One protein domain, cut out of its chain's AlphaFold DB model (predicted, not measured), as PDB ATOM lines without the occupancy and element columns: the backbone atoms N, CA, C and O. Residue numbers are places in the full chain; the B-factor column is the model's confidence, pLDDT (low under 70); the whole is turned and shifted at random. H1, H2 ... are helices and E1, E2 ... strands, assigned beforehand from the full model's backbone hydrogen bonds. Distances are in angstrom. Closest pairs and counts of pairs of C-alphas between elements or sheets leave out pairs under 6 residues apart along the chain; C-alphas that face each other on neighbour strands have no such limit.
ATOM      1  N   ALA A 457     -22.531  37.131 -10.016       81.81
ATOM      2  CA  ALA A 457     -23.633  37.283 -10.952       81.81
ATOM      3  C   ALA A 457     -23.107  37.282 -12.401       81.81
ATOM      4  O   ALA A 457     -22.213  38.049 -12.750       81.81
ATOM      5  N   GLY A 458     -23.669  36.414 -13.243       82.88
ATOM      6  CA  GLY A 458     -23.196  36.140 -14.602       82.88
ATOM      7  C   GLY A 458     -22.436  34.822 -14.747       82.88
ATOM      8  O   GLY A 458     -22.245  34.375 -15.876       82.88
ATOM      9  N   ASP A 459     -22.025  34.172 -13.656       86.81
ATOM     10  CA  ASP A 459     -21.164  32.989 -13.734       86.81
ATOM     11  C   ASP A 459     -21.873  31.747 -14.294       86.81
ATOM     12  O   ASP A 459     -23.054  31.481 -14.043       86.81
ATOM     13  N   THR A 460     -21.105  30.926 -15.015       88.19
ATOM     14  CA  THR A 460     -21.443  29.532 -15.315       88.19
ATOM     15  C   THR A 460     -20.457  28.592 -14.627       88.19
ATOM     16  O   THR A 460     -19.297  28.506 -15.025       88.19
ATOM     17  N   ILE A 461     -20.936  27.845 -13.629       86.94
ATOM     18  CA  ILE A 461     -20.196  26.788 -12.932       86.94
ATOM     19  C   ILE A 461     -20.260  25.516 -13.783       86.94
ATOM     20  O   ILE A 461     -21.351  24.987 -14.017       86.94
ATOM     21  N   ASN A 462     -19.118  24.988 -14.225       83.69
ATOM     22  CA  ASN A 462     -19.065  23.763 -15.024       83.69
ATOM     23  C   ASN A 462     -18.278  22.665 -14.297       83.69
ATOM     24  O   ASN A 462     -17.066  22.772 -14.111       83.69
ATOM     25  N   VAL A 463     -18.987  21.610 -13.887       74.38
ATOM     26  CA  VAL A 463     -18.419  20.480 -13.139       74.38
ATOM     27  C   VAL A 463     -18.781  19.174 -13.826       74.38
ATOM     28  O   VAL A 463     -19.962  18.916 -14.045       74.38
ATOM     29  N   ASN A 464     -17.798  18.322 -14.113       67.62
ATOM     30  CA  ASN A 464     -17.981  17.016 -14.748       67.62
ATOM     31  C   ASN A 464     -17.719  15.871 -13.765       67.62
ATOM     32  O   ASN A 464     -16.785  15.913 -12.967       67.62
ATOM     33  N   ARG A 465     -18.548  14.823 -13.821       53.31
ATOM     34  CA  ARG A 465     -18.382  13.614 -13.000       53.31
ATOM     35  C   ARG A 465     -17.254  12.743 -13.570       53.31
ATOM     36  O   ARG A 465     -17.346  12.331 -14.722       53.31
ATOM     37  N   MET A 466     -16.256  12.410 -12.747       48.31
ATOM     38  CA  MET A 466     -15.191  11.445 -13.066       48.31
ATOM     39  C   MET A 466     -15.157  10.312 -12.028       48.31
ATOM     40  O   MET A 466     -15.741  10.431 -10.952       48.31
ATOM     41  N   TYR A 467     -14.472   9.211 -12.349       37.16
ATOM     42  CA  TYR A 467     -14.408   7.999 -11.513       37.16
ATOM     43  C   TYR A 467     -13.771   8.231 -10.123       37.16
ATOM     44  O   TYR A 467     -14.095   7.514  -9.186       37.16
ATOM     45  N   TYR A 468     -12.929   9.263  -9.976       38.06
ATOM     46  CA  TYR A 468     -12.166   9.574  -8.755       38.06
ATOM     47  C   TYR A 468     -12.498  10.953  -8.131       38.06
ATOM     48  O   TYR A 468     -11.712  11.473  -7.346       38.06
ATOM     49  N   GLY A 469     -13.629  11.573  -8.499       46.34
ATOM     50  CA  GLY A 469     -14.068  12.887  -7.988       46.34
ATOM     51  C   GLY A 469     -14.507  13.870  -9.087       46.34
ATOM     52  O   GLY A 469     -14.305  13.592 -10.270       46.34
ATOM     53  N   PRO A 470     -15.171  14.994  -8.758       50.94
ATOM     54  CA  PRO A 470     -15.544  16.002  -9.749       50.94
ATOM     55  C   PRO A 470     -14.320  16.693 -10.373       50.94
ATOM     56  O   PRO A 470     -13.392  17.111  -9.678       50.94
ATOM     57  N   GLU A 471     -14.346  16.861 -11.695       68.94
ATOM     58  CA  GLU A 471     -13.447  17.763 -12.420       68.94
ATOM     59  C   GLU A 471     -14.154  19.103 -12.637       68.94
ATOM     60  O   GLU A 471     -15.265  19.158 -13.167       68.94
ATOM     61  N   ILE A 472     -13.513  20.179 -12.202       76.75
ATOM     62  CA  ILE A 472     -14.070  21.523 -12.117       76.75
ATOM     63  C   ILE A 472     -13.345  22.401 -13.133       76.75
ATOM     64  O   ILE A 472     -12.116  22.442 -13.152       76.75
ATOM     65  N   ALA A 473     -14.096  23.093 -13.984       80.81
ATOM     66  CA  ALA A 473     -13.559  24.037 -14.960       80.81
ATOM     67  C   ALA A 473     -13.671  25.491 -14.453       80.81
ATOM     68  O   ALA A 473     -14.408  25.739 -13.495       80.81
ATOM     69  N   PRO A 474     -12.976  26.460 -15.085       79.38
ATOM     70  CA  PRO A 474     -13.111  27.875 -14.755       79.38
ATOM     71  C   PRO A 474     -14.558  28.339 -14.873       79.38
ATOM     72  O   PRO A 474     -15.270  27.908 -15.789       79.38
ATOM     73  N   ASN A 475     -14.968  29.258 -13.996       78.38
ATOM     74  CA  ASN A 475     -16.244  29.936 -14.175       78.38
ATOM     75  C   ASN A 475     -16.166  30.736 -15.478       78.38
ATOM     76  O   ASN A 475     -15.284  31.578 -15.654       78.38
ATOM     77  N   THR A 476     -17.069  30.471 -16.419       74.94
ATOM     78  CA  THR A 476     -17.166  31.285 -17.631       74.94
ATOM     79  C   THR A 476     -18.192  32.385 -17.411       74.94
ATOM     80  O   THR A 476     -19.318  32.116 -16.985       74.94
ATOM     81  N   ALA A 477     -17.812  33.629 -17.706       66.94
ATOM     82  CA  ALA A 477     -18.750  34.741 -17.707       66.94
ATOM     83  C   ALA A 477     -19.815  34.485 -18.782       66.94
ATOM     84  O   ALA A 477     -19.535  34.486 -19.985       66.94
ATOM     85  N   GLY A 478     -21.043  34.228 -18.350       60.81
ATOM     86  CA  GLY A 478     -22.202  34.192 -19.221       60.81
ATOM     87  C   GLY A 478     -22.494  35.588 -19.768       60.81
ATOM     88  O   GLY A 478     -22.239  36.599 -19.120       60.81
ATOM     89  N   GLY A 479     -23.086  35.671 -20.962       63.94
ATOM     90  CA  GLY A 479     -23.446  36.954 -21.582       63.94
ATOM     91  C   GLY A 479     -24.542  37.755 -20.852       63.94
ATOM     92  O   GLY A 479     -24.958  38.793 -21.359       63.94
ATOM     93  N   ASP A 480     -25.039  37.282 -19.704       81.50
ATOM     94  CA  ASP A 480     -26.123  37.886 -18.923       81.50
ATOM     95  C   ASP A 480     -25.745  37.952 -17.436       81.50
ATOM     96  O   ASP A 480     -25.862  36.966 -16.708       81.50
ATOM     97  N   ALA A 481     -25.340  39.142 -16.985       81.25
ATOM     98  CA  ALA A 481     -24.899  39.420 -15.615       81.25
ATOM     99  C   ALA A 481     -26.000  39.257 -14.547       81.25
ATOM    100  O   ALA A 481     -25.742  39.454 -13.366       81.25
ATOM    101  N   THR A 482     -27.232  38.907 -14.932       85.94
ATOM    102  CA  THR A 482     -28.329  38.621 -13.991       85.94
ATOM    103  C   THR A 482     -28.546  37.124 -13.753       85.94
ATOM    104  O   THR A 482     -29.473  36.746 -13.027       85.94
ATOM    105  N   LYS A 483     -27.726  36.254 -14.360       88.12
ATOM    106  CA  LYS A 483     -27.887  34.794 -14.298       88.12
ATOM    107  C   LYS A 483     -26.731  34.104 -13.588       88.12
ATOM    108  O   LYS A 483     -25.587  34.473 -13.783       88.12
ATOM    109  N   LEU A 484     -27.042  33.051 -12.842       91.38
ATOM    110  CA  LEU A 484     -26.077  32.058 -12.376       91.38
ATOM    111  C   LEU A 484     -26.450  30.706 -12.989       91.38
ATOM    112  O   LEU A 484     -27.600  30.273 -12.861       91.38
ATOM    113  N   VAL A 485     -25.513  30.046 -13.669       92.31
ATOM    114  CA  VAL A 485     -25.757  28.782 -14.383       92.31
ATOM    115  C   VAL A 485     -24.909  27.653 -13.795       92.31
ATOM    116  O   VAL A 485     -23.701  27.789 -13.670       92.31
ATOM    117  N   LYS A 486     -25.514  26.500 -13.498       90.88
ATOM    118  CA  LYS A 486     -24.810  25.241 -13.211       90.88
ATOM    119  C   LYS A 486     -24.914  24.295 -14.406       90.88
ATOM    120  O   LYS A 486     -26.008  23.844 -14.746       90.88
ATOM    121  N   ALA A 487     -23.771  23.968 -15.001       84.88
ATOM    122  CA  ALA A 487     -23.597  23.067 -16.137       84.88
ATOM    123  C   ALA A 487     -22.666  21.881 -15.798       84.88
ATOM    124  O   ALA A 487     -22.087  21.810 -14.709       84.88
ATOM    125  N   GLY A 488     -22.534  20.935 -16.731       76.25
ATOM    126  CA  GLY A 488     -21.711  19.729 -16.564       76.25
ATOM    127  C   GLY A 488     -22.384  18.636 -15.721       76.25
ATOM    128  O   GLY A 488     -23.385  18.874 -15.051       76.25
ATOM    129  N   THR A 489     -21.875  17.404 -15.791       70.38
ATOM    130  CA  THR A 489     -22.532  16.205 -15.221       70.38
ATOM    131  C   THR A 489     -22.284  15.970 -13.726       70.38
ATOM    132  O   THR A 489     -22.946  15.126 -13.122       70.38
ATOM    133  N   GLY A 490     -21.323  16.672 -13.130       57.16
ATOM    134  CA  GLY A 490     -20.905  16.519 -11.737       57.16
ATOM    135  C   GLY A 490     -21.691  17.394 -10.750       57.16
ATOM    136  O   GLY A 490     -22.438  18.285 -11.171       57.16
ATOM    137  N   PRO A 491     -21.542  17.136  -9.439       65.25
ATOM    138  CA  PRO A 491     -22.195  17.909  -8.383       65.25
ATOM    139  C   PRO A 491     -21.491  19.250  -8.118       65.25
ATOM    140  O   PRO A 491     -20.272  19.342  -8.236       65.25
ATOM    141  N   ALA A 492     -22.250  20.274  -7.725       66.19
ATOM    142  CA  ALA A 492     -21.730  21.529  -7.176       66.19
ATOM    143  C   ALA A 492     -22.563  21.991  -5.975       66.19
ATOM    144  O   ALA A 492     -23.771  21.746  -5.923       66.19
ATOM    145  N   THR A 493     -21.932  22.713  -5.051       75.31
ATOM    146  CA  THR A 493     -22.573  23.277  -3.858       75.31
ATOM    147  C   THR A 493     -22.337  24.782  -3.814       75.31
ATOM    148  O   THR A 493     -21.226  25.225  -4.080       75.31
ATOM    149  N   ILE A 494     -23.364  25.560  -3.474       77.12
ATOM    150  CA  ILE A 494     -23.238  26.979  -3.117       77.12
ATOM    151  C   ILE A 494     -23.938  27.225  -1.781       77.12
ATOM    152  O   ILE A 494     -24.934  26.567  -1.461       77.12
ATOM    153  N   ASP A 495     -23.404  28.165  -1.014       71.56
ATOM    154  CA  ASP A 495     -23.845  28.520   0.336       71.56
ATOM    155  C   ASP A 495     -24.542  29.889   0.423       71.56
ATOM    156  O   ASP A 495     -25.179  30.199   1.430       71.56
ATOM    157  N   ALA A 496     -24.514  30.657  -0.668       77.88
ATOM    158  CA  ALA A 496     -25.280  31.883  -0.849       77.88
ATOM    159  C   ALA A 496     -25.652  32.115  -2.325       77.88
ATOM    160  O   ALA A 496     -25.004  31.610  -3.246       77.88
ATOM    161  N   ILE A 497     -26.703  32.909  -2.557       84.00
ATOM    162  CA  ILE A 497     -27.016  33.461  -3.882       84.00
ATOM    163  C   ILE A 497     -26.305  34.815  -4.025       84.00
ATOM    164  O   ILE A 497     -26.555  35.689  -3.197       84.00
ATOM    165  N   PRO A 498     -25.469  35.029  -5.059       83.62
ATOM    166  CA  PRO A 498     -24.765  36.298  -5.236       83.62
ATOM    167  C   PRO A 498     -25.701  37.483  -5.462       83.62
ATOM    168  O   PRO A 498     -26.722  37.374  -6.154       83.62
ATOM    169  N   ASP A 499     -25.291  38.647  -4.960       79.06
ATOM    170  CA  ASP A 499     -25.983  39.908  -5.198       79.06
ATOM    171  C   ASP A 499     -26.138  40.184  -6.701       79.06
ATOM    172  O   ASP A 499     -25.207  40.049  -7.492       79.06
ATOM    173  N   GLY A 500     -27.346  40.579  -7.107       81.94
ATOM    174  CA  GLY A 500     -27.673  40.877  -8.505       81.94
ATOM    175  C   GLY A 500     -28.156  39.682  -9.336       81.94
ATOM    176  O   GLY A 500     -28.741  39.901 -10.401       81.94
ATOM    177  N   VAL A 501     -28.027  38.440  -8.849       89.44
ATOM    178  CA  VAL A 501     -28.609  37.266  -9.523       89.44
ATOM    179  C   VAL A 501     -30.135  37.326  -9.456       89.44
ATOM    180  O   VAL A 501     -30.743  37.315  -8.389       89.44
ATOM    181  N   LYS A 502     -30.769  37.363 -10.630       91.19
ATOM    182  CA  LYS A 502     -32.229  37.301 -10.805       91.19
ATOM    183  C   LYS A 502     -32.697  35.955 -11.325       91.19
ATOM    184  O   LYS A 502     -33.869  35.623 -11.171       91.19
ATOM    185  N   THR A 503     -31.805  35.176 -11.935       91.81
ATOM    186  CA  THR A 503     -32.121  33.832 -12.424       91.81
ATOM    187  C   THR A 503     -31.043  32.826 -12.035       91.81
ATOM    188  O   THR A 503     -29.886  32.996 -12.402       91.81
ATOM    189  N   LEU A 504     -31.437  31.740 -11.376       93.69
ATOM    190  CA  LEU A 504     -30.619  30.549 -11.155       93.69
ATOM    191  C   LEU A 504     -31.029  29.461 -12.158       93.69
ATOM    192  O   LEU A 504     -32.199  29.074 -12.209       93.69
ATOM    193  N   GLN A 505     -30.090  28.958 -12.956       93.19
ATOM    194  CA  GLN A 505     -30.351  27.959 -13.992       93.19
ATOM    195  C   GLN A 505     -29.497  26.702 -13.791       93.19
ATOM    196  O   GLN A 505     -28.276  26.774 -13.804       93.19
ATOM    197  N   VAL A 506     -30.126  25.533 -13.673       91.12
ATOM    198  CA  VAL A 506     -29.441  24.232 -13.611       91.12
ATOM    199  C   VAL A 506     -29.658  23.513 -14.938       91.12
ATOM    200  O   VAL A 506     -30.781  23.134 -15.267       91.12
ATOM    201  N   THR A 507     -28.599  23.369 -15.734       88.56
ATOM    202  CA  THR A 507     -28.635  22.759 -17.075       88.56
ATOM    203  C   THR A 507     -28.005  21.368 -17.125       88.56
ATOM    204  O   THR A 507     -28.280  20.627 -18.065       88.56
ATOM    205  N   GLY A 508     -27.213  20.985 -16.115       74.44
ATOM    206  CA  GLY A 508     -26.597  19.662 -16.008       74.44
ATOM    207  C   GLY A 508     -26.185  19.295 -14.578       74.44
ATOM    208  O   GLY A 508     -25.779  20.158 -13.793       74.44
ATOM    209  N   GLY A 509     -26.257  17.998 -14.266       74.62
ATOM    210  CA  GLY A 509     -25.770  17.440 -13.004       74.62
ATOM    211  C   GLY A 509     -26.606  17.863 -11.795       74.62
ATOM    212  O   GLY A 509     -27.818  18.057 -11.905       74.62
ATOM    213  N   GLU A 510     -25.943  17.991 -10.647       76.81
ATOM    214  CA  GLU A 510     -26.561  18.351  -9.367       76.81
ATOM    215  C   GLU A 510     -26.084  19.732  -8.895       76.81
ATOM    216  O   GLU A 510     -24.885  20.028  -8.949       76.81
ATOM    217  N   LEU A 511     -27.015  20.563  -8.418       79.81
ATOM    218  CA  LEU A 511     -26.744  21.783  -7.663       79.81
ATOM    219  C   LEU A 511     -27.338  21.669  -6.256       79.81
ATOM    220  O   LEU A 511     -28.549  21.501  -6.109       79.81
ATOM    221  N   THR A 512     -26.504  21.839  -5.234       78.00
ATOM    222  CA  THR A 512     -26.924  21.929  -3.834       78.00
ATOM    223  C   THR A 512     -26.881  23.376  -3.345       78.00
ATOM    224  O   THR A 512     -25.846  24.030  -3.441       78.00
ATOM    225  N   LEU A 513     -27.996  23.845  -2.786       79.56
ATOM    226  CA  LEU A 513     -28.119  25.092  -2.031       79.56
ATOM    227  C   LEU A 513     -28.069  24.730  -0.542       79.56
ATOM    228  O   LEU A 513     -29.038  24.160  -0.035       79.56
ATOM    229  N   ALA A 514     -26.943  24.967   0.132       68.94
ATOM    230  CA  ALA A 514     -26.709  24.507   1.507       68.94
ATOM    231  C   ALA A 514     -26.516  25.677   2.472       68.94
ATOM    232  O   ALA A 514     -25.757  26.580   2.160       68.94
ATOM    233  N   ALA A 515     -27.133  25.653   3.661       59.25
ATOM    234  CA  ALA A 515     -26.854  26.670   4.690       59.25
ATOM    235  C   ALA A 515     -25.340  26.744   5.008       59.25
ATOM    236  O   ALA A 515     -24.708  25.683   5.019       59.25
ATOM    237  N   PRO A 516     -24.762  27.925   5.315       52.69
ATOM    238  CA  PRO A 516     -23.311  28.096   5.486       52.69
ATOM    239  C   PRO A 516     -22.663  27.086   6.453       52.69
ATOM    240  O   PRO A 516     -21.664  26.453   6.121       52.69
ATOM    241  N   GLU A 517     -23.294  26.814   7.600       48.34
ATOM    242  CA  GLU A 517     -22.817  25.828   8.591       48.34
ATOM    243  C   GLU A 517     -22.990  24.358   8.154       48.34
ATOM    244  O   GLU A 517     -22.334  23.455   8.672       48.34
ATOM    245  N   LYS A 518     -23.870  24.086   7.183       43.22
ATOM    246  CA  LYS A 518     -24.096  22.745   6.613       43.22
ATOM    247  C   LYS A 518     -23.182  22.466   5.432       43.22
ATOM    248  O   LYS A 518     -22.773  21.323   5.262       43.22
ATOM    249  N   ALA A 519     -22.837  23.491   4.658       39.56
ATOM    250  CA  ALA A 519     -21.806  23.432   3.626       39.56
ATOM    251  C   ALA A 519     -20.447  23.017   4.236       39.56
ATOM    252  O   ALA A 519     -19.711  22.211   3.673       39.56
ATOM    253  N   ALA A 520     -20.220  23.480   5.464       38.59
ATOM    254  CA  ALA A 520     -19.135  23.147   6.376       38.59
ATOM    255  C   ALA A 520     -19.106  21.689   6.905       38.59
ATOM    256  O   ALA A 520     -18.052  21.220   7.326       38.59
ATOM    257  N   ALA A 521     -20.226  20.953   6.876       32.78
ATOM    258  CA  ALA A 521     -20.356  19.605   7.455       32.78
ATOM    259  C   ALA A 521     -20.275  18.457   6.421       32.78
ATOM    260  O   ALA A 521     -20.512  17.297   6.760       32.78
ATOM    261  N   ILE A 522     -19.979  18.762   5.150       32.12
ATOM    262  CA  ILE A 522     -19.974  17.799   4.028       32.12
ATOM    263  C   ILE A 522     -18.681  16.950   3.987       32.12
ATOM    264  O   ILE A 522     -18.578  16.007   3.203       32.12
ATOM    265  N   LEU A1112     -32.189  21.390  -1.954       77.25
ATOM    266  CA  LEU A1112     -32.456  22.450  -0.978       77.25
ATOM    267  C   LEU A1112     -32.007  21.982   0.421       77.25
ATOM    268  O   LEU A1112     -32.816  21.487   1.209       77.25
ATOM    269  N   ASP A1113     -30.712  22.062   0.732       67.06
ATOM    270  CA  ASP A1113     -30.133  21.600   2.010       67.06
ATOM    271  C   ASP A1113     -30.041  22.718   3.062       67.06
ATOM    272  O   ASP A1113     -28.989  23.040   3.619       67.06
ATOM    273  N   PHE A1114     -31.192  23.309   3.350       64.25
ATOM    274  CA  PHE A1114     -31.403  24.286   4.413       64.25
ATOM    275  C   PHE A1114     -32.738  24.014   5.099       64.25
ATOM    276  O   PHE A1114     -33.572  23.291   4.557       64.25
ATOM    277  N   ASP A1115     -32.932  24.573   6.291       62.56
ATOM    278  CA  ASP A1115     -34.203  24.445   7.005       62.56
ATOM    279  C   ASP A1115     -35.085  25.673   6.726       62.56
ATOM    280  O   ASP A1115     -34.585  26.782   6.530       62.56
ATOM    281  N   GLY A1116     -36.404  25.476   6.692       65.50
ATOM    282  CA  GLY A1116     -37.380  26.551   6.487       65.50
ATOM    283  C   GLY A1116     -37.782  26.800   5.027       65.50
ATOM    284  O   GLY A1116     -37.496  26.017   4.120       65.50
ATOM    285  N   THR A1117     -38.528  27.891   4.811       74.06
ATOM    286  CA  THR A1117     -39.087  28.270   3.502       74.06
ATOM    287  C   THR A1117     -38.514  29.599   3.028       74.06
ATOM    288  O   THR A1117     -38.696  30.616   3.692       74.06
ATOM    289  N   ASN A1118     -37.908  29.604   1.845       82.12
ATOM    290  CA  ASN A1118     -37.465  30.816   1.158       82.12
ATOM    291  C   ASN A1118     -38.519  31.289   0.155       82.12
ATOM    292  O   ASN A1118     -39.134  30.470  -0.528       82.12
ATOM    293  N   LYS A1119     -38.735  32.599   0.021       84.38
ATOM    294  CA  LYS A1119     -39.619  33.136  -1.028       84.38
ATOM    295  C   LYS A1119     -38.844  33.333  -2.324       84.38
ATOM    296  O   LYS A1119     -37.694  33.748  -2.292       84.38
ATOM    297  N   VAL A1120     -39.489  33.057  -3.455       89.56
ATOM    298  CA  VAL A1120     -38.924  33.235  -4.801       89.56
ATOM    299  C   VAL A1120     -39.994  33.733  -5.777       89.56
ATOM    300  O   VAL A1120     -41.194  33.504  -5.591       89.56
ATOM    301  N   ARG A1121     -39.578  34.367  -6.878       88.00
ATOM    302  CA  ARG A1121     -40.498  34.887  -7.900       88.00
ATOM    303  C   ARG A1121     -41.187  33.769  -8.664       88.00
ATOM    304  O   ARG A1121     -42.384  33.843  -8.930       88.00
ATOM    305  N   SER A1122     -40.425  32.757  -9.071       89.62
ATOM    306  CA  SER A1122     -40.963  31.563  -9.724       89.62
ATOM    307  C   SER A1122     -39.940  30.440  -9.755       89.62
ATOM    308  O   SER A1122     -38.754  30.701  -9.939       89.62
ATOM    309  N   ILE A1123     -40.416  29.200  -9.704       91.56
ATOM    310  CA  ILE A1123     -39.617  28.007  -9.980       91.56
ATOM    311  C   ILE A1123     -40.202  27.265 -11.184       91.56
ATOM    312  O   ILE A1123     -41.421  27.088 -11.298       91.56
ATOM    313  N   SER A1124     -39.333  26.849 -12.101       89.38
ATOM    314  CA  SER A1124     -39.668  25.941 -13.186       89.38
ATOM    315  C   SER A1124     -38.752  24.723 -13.188       89.38
ATOM    316  O   SER A1124     -37.546  24.828 -12.972       89.38
ATOM    317  N   VAL A1125     -39.342  23.558 -13.428       84.12
ATOM    318  CA  VAL A1125     -38.636  22.281 -13.532       84.12
ATOM    319  C   VAL A1125     -39.076  21.609 -14.821       84.12
ATOM    320  O   VAL A1125     -40.274  21.498 -15.081       84.12
ATOM    321  N   ASN A1126     -38.116  21.196 -15.649       82.94
ATOM    322  CA  ASN A1126     -38.370  20.598 -16.959       82.94
ATOM    323  C   ASN A1126     -39.334  21.454 -17.818       82.94
ATOM    324  O   ASN A1126     -40.302  20.965 -18.397       82.94
ATOM    325  N   GLY A1127     -39.134  22.778 -17.808       80.69
ATOM    326  CA  GLY A1127     -39.975  23.745 -18.527       80.69
ATOM    327  C   GLY A1127     -41.374  23.980 -17.938       80.69
ATOM    328  O   GLY A1127     -42.090  24.866 -18.408       80.69
ATOM    329  N   ARG A1128     -41.777  23.247 -16.890       84.38
ATOM    330  CA  ARG A1128     -43.064  23.418 -16.204       84.38
ATOM    331  C   ARG A1128     -42.917  24.359 -15.012       84.38
ATOM    332  O   ARG A1128     -42.062  24.143 -14.162       84.38
ATOM    333  N   LYS A1129     -43.756  25.397 -14.929       87.81
ATOM    334  CA  LYS A1129     -43.783  26.335 -13.791       87.81
ATOM    335  C   LYS A1129     -44.604  25.789 -12.626       87.81
ATOM    336  O   LYS A1129     -45.668  25.207 -12.846       87.81
ATOM    337  N   TYR A1130     -44.144  26.061 -11.410       83.12
ATOM    338  CA  TYR A1130     -44.815  25.699 -10.164       83.12
ATOM    339  C   TYR A1130     -45.101  26.953  -9.326       83.12
ATOM    340  O   TYR A1130     -44.335  27.917  -9.344       83.12
ATOM    341  N   SER A1131     -46.229  26.942  -8.616       82.56
ATOM    342  CA  SER A1131     -46.686  28.007  -7.715       82.56
ATOM    343  C   SER A1131     -47.125  27.430  -6.363       82.56
ATOM    344  O   SER A1131     -47.437  26.236  -6.254       82.56
ATOM    345  N   GLY A1132     -47.157  28.287  -5.340       77.25
ATOM    346  CA  GLY A1132     -47.349  27.913  -3.938       77.25
ATOM    347  C   GLY A1132     -46.040  27.494  -3.268       77.25
ATOM    348  O   GLY A1132     -44.959  27.792  -3.770       77.25
ATOM    349  N   VAL A1133     -46.141  26.811  -2.127       78.31
ATOM    350  CA  VAL A1133     -44.985  26.165  -1.489       78.31
ATOM    351  C   VAL A1133     -44.552  24.983  -2.362       78.31
ATOM    352  O   VAL A1133     -45.368  24.127  -2.706       78.31
ATOM    353  N   VAL A1134     -43.281  24.944  -2.740       78.00
ATOM    354  CA  VAL A1134     -42.634  23.928  -3.572       78.00
ATOM    355  C   VAL A1134     -41.513  23.298  -2.751       78.00
ATOM    356  O   VAL A1134     -40.459  23.894  -2.547       78.00
ATOM    357  N   SER A1135     -41.771  22.091  -2.271       76.31
ATOM    358  CA  SER A1135     -40.826  21.179  -1.627       76.31
ATOM    359  C   SER A1135     -41.136  19.759  -2.114       76.31
ATOM    360  O   SER A1135     -42.142  19.546  -2.796       76.31
ATOM    361  N   LEU A1136     -40.314  18.766  -1.767       64.12
ATOM    362  CA  LEU A1136     -40.677  17.369  -2.046       64.12
ATOM    363  C   LEU A1136     -41.962  16.934  -1.330       64.12
ATOM    364  O   LEU A1136     -42.668  16.063  -1.826       64.12
ATOM    365  N   GLU A1137     -42.279  17.556  -0.196       62.78
ATOM    366  CA  GLU A1137     -43.502  17.290   0.560       62.78
ATOM    367  C   GLU A1137     -44.747  17.783  -0.188       62.78
ATOM    368  O   GLU A1137     -45.733  17.060  -0.310       62.78
ATOM    369  N   THR A1138     -44.700  18.993  -0.753       61.94
ATOM    370  CA  THR A1138     -45.850  19.566  -1.466       61.94
ATOM    371  C   THR A1138     -45.919  19.168  -2.942       61.94
ATOM    372  O   THR A1138     -46.981  19.305  -3.555       61.94
ATOM    373  N   ARG A1139     -44.799  18.721  -3.529       70.25
ATOM    374  CA  ARG A1139     -44.633  18.369  -4.953       70.25
ATOM    375  C   ARG A1139     -43.827  17.068  -5.129       70.25
ATOM    376  O   ARG A1139     -42.731  17.099  -5.700       70.25
ATOM    377  N   PRO A1140     -44.333  15.912  -4.665       63.84
ATOM    378  CA  PRO A1140     -43.620  14.635  -4.752       63.84
ATOM    379  C   PRO A1140     -43.330  14.195  -6.197       63.84
ATOM    380  O   PRO A1140     -42.395  13.435  -6.432       63.84
ATOM    381  N   GLU A1141     -44.067  14.703  -7.192       68.88
ATOM    382  CA  GLU A1141     -43.804  14.459  -8.615       68.88
ATOM    383  C   GLU A1141     -42.458  15.016  -9.106       68.88
ATOM    384  O   GLU A1141     -42.019  14.678 -10.204       68.88
ATOM    385  N   LEU A1142     -41.812  15.883  -8.319       65.25
ATOM    386  CA  LEU A1142     -40.480  16.422  -8.598       65.25
ATOM    387  C   LEU A1142     -39.346  15.524  -8.080       65.25
ATOM    388  O   LEU A1142     -38.176  15.891  -8.211       65.25
ATOM    389  N   LEU A1143     -39.658  14.355  -7.510       51.50
ATOM    390  CA  LEU A1143     -38.669  13.378  -7.061       51.50
ATOM    391  C   LEU A1143     -37.703  12.993  -8.192       51.50
ATOM    392  O   LEU A1143     -38.111  12.682  -9.310       51.50
ATOM    393  N   GLY A1144     -36.403  13.021  -7.891       53.09
ATOM    394  CA  GLY A1144     -35.333  12.801  -8.869       53.09
ATOM    395  C   GLY A1144     -34.841  14.077  -9.556       53.09
ATOM    396  O   GLY A1144     -33.788  14.027 -10.186       53.09
ATOM    397  N   VAL A1145     -35.549  15.204  -9.385       63.09
ATOM    398  CA  VAL A1145     -35.100  16.549  -9.786       63.09
ATOM    399  C   VAL A1145     -35.006  17.508  -8.597       63.09
ATOM    400  O   VAL A1145     -34.115  18.343  -8.582       63.09
ATOM    401  N   LEU A1146     -35.871  17.397  -7.588       68.00
ATOM    402  CA  LEU A1146     -35.796  18.160  -6.339       68.00
ATOM    403  C   LEU A1146     -35.427  17.227  -5.173       68.00
ATOM    404  O   LEU A1146     -35.906  16.096  -5.119       68.00
ATOM    405  N   SER A1147     -34.592  17.682  -4.236       60.69
ATOM    406  CA  SER A1147     -34.295  16.978  -2.974       60.69
ATOM    407  C   SER A1147     -33.973  17.953  -1.832       60.69
ATOM    408  O   SER A1147     -33.810  19.143  -2.080       60.69
ATOM    409  N   GLY A1148     -33.889  17.484  -0.580       53.72
ATOM    410  CA  GLY A1148     -33.518  18.314   0.582       53.72
ATOM    411  C   GLY A1148     -34.677  18.711   1.513       53.72
ATOM    412  O   GLY A1148     -35.815  18.300   1.302       53.72
ATOM    413  N   ARG A1149     -34.349  19.452   2.584       56.16
ATOM    414  CA  ARG A1149     -35.253  19.868   3.683       56.16
ATOM    415  C   ARG A1149     -35.954  21.206   3.434       56.16
ATOM    416  O   ARG A1149     -36.977  21.476   4.055       56.16
ATOM    417  N   GLY A1150     -35.390  22.035   2.560       63.31
ATOM    418  CA  GLY A1150     -35.861  23.392   2.323       63.31
ATOM    419  C   GLY A1150     -37.113  23.439   1.454       63.31
ATOM    420  O   GLY A1150     -37.371  22.547   0.643       63.31
ATOM    421  N   ALA A1151     -37.874  24.519   1.591       75.25
ATOM    422  CA  ALA A1151     -39.036  24.798   0.759       75.25
ATOM    423  C   ALA A1151     -38.909  26.149   0.048       75.25
ATOM    424  O   ALA A1151     -38.244  27.069   0.528       75.25
ATOM    425  N   LEU A1152     -39.578  26.277  -1.099       84.31
ATOM    426  CA  LEU A1152     -39.646  27.512  -1.877       84.31
ATOM    427  C   LEU A1152     -41.089  27.995  -1.981       84.31
ATOM    428  O   LEU A1152     -41.937  27.280  -2.498       84.31
ATOM    429  N   LEU A1153     -41.392  29.214  -1.550       83.31
ATOM    430  CA  LEU A1153     -42.692  29.839  -1.777       83.31
ATOM    431  C   LEU A1153     -42.655  30.650  -3.078       83.31
ATOM    432  O   LEU A1153     -42.090  31.742  -3.111       83.31
ATOM    433  N   ALA A1154     -43.277  30.125  -4.135       85.31
ATOM    434  CA  ALA A1154     -43.409  30.793  -5.428       85.31
ATOM    435  C   ALA A1154     -44.795  31.432  -5.584       85.31
ATOM    436  O   ALA A1154     -45.820  30.739  -5.601       85.31
ATOM    437  N   HIS A1155     -44.856  32.755  -5.733       72.56
ATOM    438  CA  HIS A1155     -46.135  33.448  -5.894       72.56
ATOM    439  C   HIS A1155     -46.777  33.150  -7.264       72.56
ATOM    440  O   HIS A1155     -46.089  33.146  -8.288       72.56
ATOM    441  N   PRO A1156     -48.102  32.913  -7.331       60.84
ATOM    442  CA  PRO A1156     -48.794  32.825  -8.609       60.84
ATOM    443  C   PRO A1156     -48.681  34.169  -9.337       60.84
ATOM    444  O   PRO A1156     -49.042  35.212  -8.795       60.84
ATOM    445  N   ALA A1157     -48.190  34.152 -10.579       56.72
ATOM    446  CA  ALA A1157     -48.289  35.315 -11.452       56.72
ATOM    447  C   ALA A1157     -49.779  35.653 -11.602       56.72
ATOM    448  O   ALA A1157     -50.563  34.777 -11.972       56.72
ATOM    449  N   GLY A1158     -50.172  36.879 -11.245       50.91
ATOM    450  CA  GLY A1158     -51.569  37.308 -11.224       50.91
ATOM    451  C   GLY A1158     -52.330  36.893 -12.487       50.91
ATOM    452  O   GLY A1158     -51.800  36.938 -13.598       50.91
ATOM    453  N   THR A1159     -53.571  36.449 -12.308       45.00
ATOM    454  CA  THR A1159     -54.448  36.006 -13.393       45.00
ATOM    455  C   THR A1159     -54.650  37.135 -14.406       45.00
ATOM    456  O   THR A1159     -55.283  38.142 -14.098       45.00
ATOM    457  N   MET A1160     -54.153  36.970 -15.636       45.03
ATOM    458  CA  MET A1160     -54.564  37.817 -16.756       45.03
ATOM    459  C   MET A1160     -55.989  37.415 -17.153       45.03
ATOM    460  O   MET A1160     -56.198  36.386 -17.793       45.03
ATOM    461  N   LEU A1161     -56.977  38.208 -16.740       40.34
ATOM    462  CA  LEU A1161     -58.358  38.068 -17.197       40.34
ATOM    463  C   LEU A1161     -58.470  38.675 -18.599       40.34
ATOM    464  O   LEU A1161     -58.526  39.891 -18.757       40.34
ATOM    465  N   LEU A1162     -58.482  37.821 -19.624       40.97
ATOM    466  CA  LEU A1162     -58.823  38.232 -20.981       40.97
ATOM    467  C   LEU A1162     -60.355  38.281 -21.092       40.97
ATOM    468  O   LEU A1162     -60.999  37.239 -21.214       40.97
ATOM    469  N   PHE A1163     -60.948  39.472 -21.014       39.94
ATOM    470  CA  PHE A1163     -62.356  39.654 -21.373       39.94
ATOM    471  C   PHE A1163     -62.477  39.594 -22.900       39.94
ATOM    472  O   PHE A1163     -61.790  40.336 -23.603       39.94
ATOM    473  N   ARG A1164     -63.300  38.666 -23.396       43.22
ATOM    474  CA  ARG A1164     -63.700  38.575 -24.804       43.22
ATOM    475  C   ARG A1164     -64.978  39.353 -25.044       43.22
ATOM    476  O   ARG A1164     -65.870  39.252 -24.172       43.22
TER     477      ARG A1164
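This is residues 457 to 522 and 1112 to 1164 of the 1164 residues of an uncharacterized protein of Lentisphaerae bacterium (UniProt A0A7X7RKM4). Two lobes lie end to end in an elongated body: in residues 457 to 522 a twisted sheet, E2 E1 E3 E5, has the strand pair E4 and E6 over part of one face; in residues 1112 to 1164 a small sheet, E7 E12 E10, meets the hairpin E8 and E9 near the end of E12. Residues 1158 to 1164 stick out as a tail. The 119 printed residues hold twelve named strands and one named helix, in the order E1 to E6, H1, E7 to E12; the class is mostly strand, though under half of the residues are in named elements. E2 E1 E3 E5 and E7 E12 E10 are mixed, E4 and E6 parallel, E8 and E9 antiparallel. The whole is only just compact, close to loose, with a radius of gyration of the C-alphas of 15.9 A, and spans 59 by 34 by 25 A.

E1, residues 459 to 466, forms a hairpin with E2, residues 469 to 472; N 464 and O 471 are 2.8 A apart. E1 is parallel to E3, residues 483 to 487, with N 461 and O 485 at 2.8 A. E3 is parallel to E5, residues 503 to 506, with N 486 and O 505 at 2.8 A. E4, residues 491 to 494, is parallel to E6, residues 510 to 514, with N 512 and O 492 at 2.8 A. The closest C-alphas of E1 and E4, Val 463 and Pro 491, are 6.6 A apart. H1, residues 516 to 519, is too short for an O i to N i+4 pair; its one O i to N i+3 pair is not within range. E7, residues 1117 to 1120, runs on into E8, residues 1122 to 1125, at 97 degrees. E8 and E9, residues 1128 to 1130, have N 1125 and O 1128 at 2.9 A. E12, residues 1151 to 1154, is parallel to E7, with N 1153 and O 1118 at 2.8 A, and antiparallel to E10, residues 1132 to 1134, with N 1134 and O 1152 at 2.7 A. E11, residues 1146 to 1148, pairs with no named strand. E5 and E8 are near each other, as are E6 and E11.

E1 begins at C-alpha 459, (-21.164, 32.989, -13.734), and measures 22.4 A; E3 measures 12.6 A and E6 12.5 A. E12 ends at C-alpha 1154, (-43.409, 30.793, -5.428).

The farthest C-alphas, Tyr 468 and Arg 1164, are 61.3 A apart. Residues 523 to 1111 are not printed; C-alphas 522 and 1112 are 14.2 A apart across the cut. The link E10 to E11 is long. The mean pLDDT of the printed part is 70.8, with 50 residues under 70, among them 514 to 522 and 1156 to 1164.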